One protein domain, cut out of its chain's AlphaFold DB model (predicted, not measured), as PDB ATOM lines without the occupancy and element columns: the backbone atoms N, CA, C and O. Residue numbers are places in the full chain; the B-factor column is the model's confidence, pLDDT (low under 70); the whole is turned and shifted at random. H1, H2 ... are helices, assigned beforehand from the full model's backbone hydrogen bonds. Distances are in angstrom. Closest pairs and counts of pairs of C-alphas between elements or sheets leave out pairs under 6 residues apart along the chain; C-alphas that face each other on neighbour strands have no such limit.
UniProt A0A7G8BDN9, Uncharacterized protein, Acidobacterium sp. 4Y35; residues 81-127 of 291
ATOM      1  N   ASP A  81     -32.414  26.560  34.833       94.94
ATOM      2  CA  ASP A  81     -32.837  25.237  34.350       94.94
ATOM      3  C   ASP A  81     -31.848  24.681  33.321       94.94
ATOM      4  O   ASP A  81     -31.640  23.471  33.268       94.94
ATOM      5  N   ILE A  82     -31.190  25.538  32.529       94.88
ATOM      6  CA  ILE A  82     -30.125  25.086  31.621       94.88
ATOM      7  C   ILE A  82     -28.876  24.644  32.380       94.88
ATOM      8  O   ILE A  82     -28.235  23.668  31.981       94.88
ATOM      9  N   ALA A  83     -28.546  25.285  33.501       92.81
ATOM     10  CA  ALA A  83     -27.469  24.803  34.361       92.81
ATOM     11  C   ALA A  83     -27.796  23.422  34.967       92.81
ATOM     12  O   ALA A  83     -26.931  22.539  34.982       92.81
ATOM     13  N   GLU A  84     -29.044  23.214  35.412       92.50
ATOM     14  CA  GLU A  84     -29.543  21.925  35.913       92.50
ATOM     15  C   GLU A  84     -29.524  20.845  34.825       92.50
ATOM     16  O   GLU A  84     -29.016  19.747  35.051       92.50
ATOM     17  N   ILE A  85     -30.013  21.152  33.620       94.44
ATOM     18  CA  ILE A  85     -30.040  20.214  32.489       94.44
ATOM     19  C   ILE A  85     -28.631  19.766  32.113       94.44
ATOM     20  O   ILE A  85     -28.397  18.569  31.960       94.44
ATOM     21  N   GLN A  86     -27.662  20.676  32.031       93.38
ATOM     22  CA  GLN A  86     -26.269  20.290  31.783       93.38
ATOM     23  C   GLN A  86     -25.696  19.446  32.934       93.38
ATOM     24  O   GLN A  86     -24.898  18.542  32.703       93.38
ATOM     25  N   GLY A  87     -26.138  19.683  34.175       90.19
ATOM     26  CA  GLY A  87     -25.814  18.837  35.329       90.19
ATOM     27  C   GLY A  87     -26.345  17.410  35.207       90.19
ATOM     28  O   GLY A  87     -25.601  16.461  35.438       90.19
ATOM     29  N   TYR A  88     -27.606  17.241  34.806       91.06
ATOM     30  CA  TYR A  88     -28.230  15.921  34.669       91.06
ATOM     31  C   TYR A  88     -27.782  15.156  33.424       91.06
ATOM     32  O   TYR A  88     -27.732  13.927  33.438       91.06
ATOM     33  N   THR A  89     -27.489  15.867  32.337       91.50
ATOM     34  CA  THR A  89     -27.121  15.256  31.054       91.50
ATOM     35  C   THR A  89     -25.621  15.035  30.906       91.50
ATOM     36  O   THR A  89     -25.214  14.203  30.096       91.50
ATOM     37  N   GLY A  90     -24.797  15.781  31.653       88.50
ATOM     38  CA  GLY A  90     -23.346  15.833  31.460       88.50
ATOM     39  C   GLY A  90     -22.931  16.415  30.103       88.50
ATOM     40  O   GLY A  90     -21.774  16.284  29.715       88.50
ATOM     41  N   GLN A  91     -23.868  17.007  29.360       88.19
ATOM     42  CA  GLN A  91     -23.620  17.640  28.069       88.19
ATOM     43  C   GLN A  91     -23.407  19.133  28.294       88.19
ATOM     44  O   GLN A  91     -24.182  19.756  29.013       88.19
ATOM     45  N   GLU A  92     -22.380  19.706  27.674       88.75
ATOM     46  CA  GLU A  92     -22.224  21.159  27.597       88.75
ATOM     47  C   GLU A  92     -23.141  21.707  26.501       88.75
ATOM     48  O   GLU A  92     -23.157  21.197  25.377       88.75
ATOM     49  N   LEU A  93     -23.912  22.743  26.825       93.38
ATOM     50  CA  LEU A  93     -24.809  23.390  25.881       93.38
ATOM     51  C   LEU A  93     -24.077  24.526  25.166       93.38
ATOM     52  O   LEU A  93     -23.617  25.478  25.796       93.38
ATOM     53  N   SER A  94     -24.000  24.456  23.836       94.25
ATOM     54  CA  SER A  94     -23.409  25.541  23.056       94.25
ATOM     55  C   SER A  94     -24.329  26.766  23.023       94.25
ATOM     56  O   SER A  94     -25.556  26.655  23.055       94.25
ATOM     57  N   VAL A  95     -23.744  27.959  22.873       94.81
ATOM     58  CA  VAL A  95     -24.528  29.192  22.690       94.81
ATOM     59  C   VAL A  95     -25.404  29.142  21.431       94.81
ATOM     60  O   VAL A  95     -26.500  29.695  21.417       94.81
ATOM     61  N   SER A  96     -24.961  28.426  20.391       95.50
ATOM     62  CA  SER A  96     -25.742  28.208  19.171       95.50
ATOM     63  C   SER A  96     -26.967  27.340  19.443       95.50
ATOM     64  O   SER A  96     -28.066  27.675  19.005       95.50
ATOM     65  N   ASP A  97     -26.811  26.241  20.182       96.50
ATOM     66  CA  ASP A  97     -27.937  25.384  20.556       96.50
ATOM     67  C   ASP A  97     -28.937  26.142  21.431       96.50
ATOM     68  O   ASP A  97     -30.137  26.117  21.157       96.50
ATOM     69  N   TYR A  98     -28.442  26.898  22.416       96.12
ATOM     70  CA  TYR A  98     -29.274  27.746  23.268       96.12
ATOM     71  C   TYR A  98     -30.067  28.782  22.456       96.12
ATOM     72  O   TYR A  98     -31.287  28.868  22.593       96.12
ATOM     73  N   ALA A  99     -29.405  29.502  21.543       95.81
ATOM     74  CA  ALA A  99     -30.044  30.495  20.676       95.81
ATOM     75  C   ALA A  99     -31.120  29.885  19.758       95.81
ATOM     76  O   ALA A  99     -32.131  30.523  19.473       95.81
ATOM     77  N   ASN A 100     -30.935  28.632  19.329       95.50
ATOM     78  CA  ASN A 100     -31.904  27.887  18.521       95.50
ATOM     79  C   ASN A 100     -32.966  27.152  19.358       95.50
ATOM     80  O   ASN A 100     -33.757  26.385  18.806       95.50
ATOM     81  N   ARG A 101     -33.003  27.374  20.680       94.00
ATOM     82  CA  ARG A 101     -33.903  26.694  21.630       94.00
ATOM     83  C   ARG A 101     -33.737  25.165  21.625       94.00
ATOM     84  O   ARG A 101     -34.645  24.430  22.008       94.00
ATOM     85  N   ASN A 102     -32.564  24.687  21.210       95.12
ATOM     86  CA  ASN A 102     -32.160  23.286  21.205       95.12
ATOM     87  C   ASN A 102     -31.508  22.917  22.548       95.12
ATOM     88  O   ASN A 102     -30.326  22.606  22.626       95.12
ATOM     89  N   TYR A 103     -32.272  22.991  23.636       94.44
ATOM     90  CA  TYR A 103     -31.734  22.859  24.997       94.44
ATOM     91  C   TYR A 103     -31.229  21.452  25.362       94.44
ATOM     92  O   TYR A 103     -30.547  21.285  26.369       94.44
ATOM     93  N   ILE A 104     -31.580  20.440  24.565       94.69
ATOM     94  CA  ILE A 104     -31.157  19.047  24.736       94.69
ATOM     95  C   ILE A 104     -30.690  18.561  23.354       94.69
ATOM     96  O   ILE A 104     -31.484  17.959  22.634       94.69
ATOM     97  N   PRO A 105     -29.442  18.849  22.939       91.31
ATOM     98  CA  PRO A 105     -28.987  18.599  21.570       91.31
ATOM     99  C   PRO A 105     -28.834  17.111  21.228       91.31
ATOM    100  O   PRO A 105     -28.964  16.738  20.063       91.31
ATOM    101  N   HIS A 106     -28.582  16.255  22.227       91.75
ATOM    102  CA  HIS A 106     -28.416  14.809  22.044       91.75
ATOM    103  C   HIS A 106     -29.346  13.989  22.954       91.75
ATOM    104  O   HIS A 106     -28.863  13.289  23.859       91.75
ATOM    105  N   PRO A 107     -30.678  14.055  22.758       92.62
ATOM    106  CA  PRO A 107     -31.634  13.324  23.588       92.62
ATOM    107  C   PRO A 107     -31.489  11.802  23.440       92.62
ATOM    108  O   PRO A 107     -31.820  11.055  24.358       92.62
ATOM    109  N   GLU A 108     -30.952  11.323  22.316       93.75
ATOM    110  CA  GLU A 108     -30.691   9.908  22.043       93.75
ATOM    111  C   GLU A 108     -29.620   9.293  22.950       93.75
ATOM    112  O   GLU A 108     -29.584   8.074  23.117       93.75
ATOM    113  N   LYS A 109     -28.753  10.122  23.548       93.25
ATOM    114  CA  LYS A 109     -27.707   9.683  24.486       93.25
ATOM    115  C   LYS A 109     -28.210   9.581  25.928       93.25
ATOM    116  O   LYS A 109     -27.460   9.152  26.801       93.25
ATOM    117  N   LEU A 110     -29.450   9.994  26.188       94.62
ATOM    118  CA  LEU A 110     -30.033  10.079  27.524       94.62
ATOM    119  C   LEU A 110     -31.036   8.947  27.761       94.62
ATOM    120  O   LEU A 110     -31.704   8.475  26.839       94.62
ATOM    121  N   SER A 111     -31.192   8.532  29.023       95.56
ATOM    122  CA  SER A 111     -32.279   7.619  29.384       95.56
ATOM    123  C   SER A 111     -33.640   8.299  29.191       95.56
ATOM    124  O   SER A 111     -33.753   9.530  29.129       95.56
ATOM    125  N   ARG A 112     -34.710   7.500  29.110       95.12
ATOM    126  CA  ARG A 112     -36.075   8.033  28.991       95.12
ATOM    127  C   ARG A 112     -36.427   8.919  30.186       95.12
ATOM    128  O   ARG A 112     -37.051   9.958  30.006       95.12
ATOM    129  N   GLU A 113     -36.008   8.517  31.377       95.94
ATOM    130  CA  GLU A 113     -36.271   9.203  32.639       95.94
ATOM    131  C   GLU A 113     -35.547  10.553  32.690       95.94
ATOM    132  O   GLU A 113     -36.166  11.560  33.026       95.94
ATOM    133  N   VAL A 114     -34.270  10.604  32.284       95.12
ATOM    134  CA  VAL A 114     -33.503  11.860  32.216       95.12
ATOM    135  C   VAL A 114     -34.110  12.808  31.182       95.12
ATOM    136  O   VAL A 114     -34.306  13.985  31.476       95.12
ATOM    137  N   ASN A 115     -34.490  12.302  30.004       94.19
ATOM    138  CA  ASN A 115     -35.197  13.100  28.999       94.19
ATOM    139  C   ASN A 115     -36.519  13.670  29.538       94.19
ATOM    140  O   ASN A 115     -36.819  14.843  29.330       94.19
ATOM    141  N   GLN A 116     -37.325  12.861  30.233       94.31
ATOM    142  CA  GLN A 116     -38.582  13.319  30.834       94.31
ATOM    143  C   GLN A 116     -38.346  14.397  31.896       94.31
ATOM    144  O   GLN A 116     -39.027  15.420  31.873       94.31
ATOM    145  N   LEU A 117     -37.357  14.204  32.775       94.19
ATOM    146  CA  LEU A 117     -36.961  15.194  33.773       94.19
ATOM    147  C   LEU A 117     -36.552  16.518  33.116       94.19
ATOM    148  O   LEU A 117     -37.084  17.560  33.484       94.19
ATOM    149  N   CYS A 118     -35.670  16.484  32.113       94.38
ATOM    150  CA  CYS A 118     -35.217  17.693  31.421       94.38
ATOM    151  C   CYS A 118     -36.385  18.438  30.767       94.38
ATOM    152  O   CYS A 118     -36.490  19.654  30.894       94.38
ATOM    153  N   ASN A 119     -37.317  17.713  30.140       92.75
ATOM    154  CA  ASN A 119     -38.529  18.328  29.609       92.75
ATOM    155  C   ASN A 119     -39.337  19.007  30.719       92.75
ATOM    156  O   ASN A 119     -39.714  20.160  30.548       92.75
ATOM    157  N   ILE A 120     -39.563  18.356  31.867       93.38
ATOM    158  CA  ILE A 120     -40.263  18.957  33.021       93.38
ATOM    159  C   ILE A 120     -39.576  20.252  33.475       93.38
ATOM    160  O   ILE A 120     -40.261  21.249  33.695       93.38
ATOM    161  N   LEU A 121     -38.242  20.267  33.556       92.25
ATOM    162  CA  LEU A 121     -37.479  21.456  33.943       92.25
ATOM    163  C   LEU A 121     -37.688  22.633  32.978       92.25
ATOM    164  O   LEU A 121     -37.792  23.765  33.442       92.25
ATOM    165  N   LEU A 122     -37.834  22.367  31.675       92.12
ATOM    166  CA  LEU A 122     -38.034  23.381  30.630       92.12
ATOM    167  C   LEU A 122     -39.458  23.962  30.552       92.12
ATOM    168  O   LEU A 122     -39.664  24.940  29.834       92.12
ATOM    169  N   HIS A 123     -40.454  23.402  31.252       87.00
ATOM    170  CA  HIS A 123     -41.849  23.877  31.153       87.00
ATOM    171  C   HIS A 123     -42.084  25.265  31.778       87.00
ATOM    172  O   HIS A 123     -43.132  25.865  31.541       87.00
ATOM    173  N   GLY A 124     -41.155  25.779  32.589       80.75
ATOM    174  CA  GLY A 124     -41.268  27.083  33.244       80.75
ATOM    175  C   GLY A 124     -40.041  27.954  33.011       80.75
ATOM    176  O   GLY A 124     -39.032  27.479  32.512       80.75
ATOM    177  N   ASN A 125     -40.122  29.224  33.407       80.56
ATOM    178  CA  ASN A 125     -38.981  30.139  33.432       80.56
ATOM    179  C   ASN A 125     -38.624  30.411  34.892       80.56
ATOM    180  O   ASN A 125     -39.235  31.274  35.529       80.56
ATOM    181  N   LYS A 126     -37.697  29.627  35.448       89.81
ATOM    182  CA  LYS A 126     -37.262  29.806  36.837       89.81
ATOM    183  C   LYS A 126     -36.242  30.943  36.931       89.81
ATOM    184  O   LYS A 126     -35.426  31.133  36.035       89.81
ATOM    185  N   ALA A 127     -36.288  31.690  38.030       90.06
ATOM    186  CA  ALA A 127     -35.264  32.672  38.373       90.06
ATOM    187  C   ALA A 127     -34.258  32.037  39.338       90.06
ATOM    188  O   ALA A 127     -34.658  31.344  40.278       90.06
TER     189      ALA A 127
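What this domain is: This is residues 81 to 127 of the 291 residues of an uncharacterized protein of Acidobacterium sp. 4Y35 (UniProt A0A7G8BDN9). Two helices, H1 and H3, lie side by side and run opposite ways, while a loop holding the short helix H2 goes out from H1 and folds back to H3 along one side of the pair. The 47 printed residues have three named helices, H1, H2 and H3 in chain order, and no named strand: all helix. The whole is compact, radius of gyration of the C-alphas 9.9 A, rounded, spanning 24 by 21 by 15 A.

Where its parts are: Find C-alpha 81 at (-32.837, 25.237, 34.350); from there H1 runs 12.0 A to Thr 89. H2 is residues 95 to 99. H3, residues 112 to 122, runs 15.6 A to C-alpha 122 at (-38.034, 23.381, 30.630).

How they stand to each other: Look at Ile 85 and Cys 118, the closest C-alphas of H1 and H3, 5.9 A apart: these helices touch, at a shallow tilt of 10 degrees. H2 is apart from H1 and from H3. In H1, H2 and H3 every O i to N i+4 pair is within hydrogen-bond range.

The domain as a whole: The farthest C-alphas, Glu 108 and Ala 127, are 28.4 A apart. H1 to H2 is a tight link; H2 to H3, residues 100 to 111, a long one. The printed part has no cut, and no printed residue is under 70 in pLDDT.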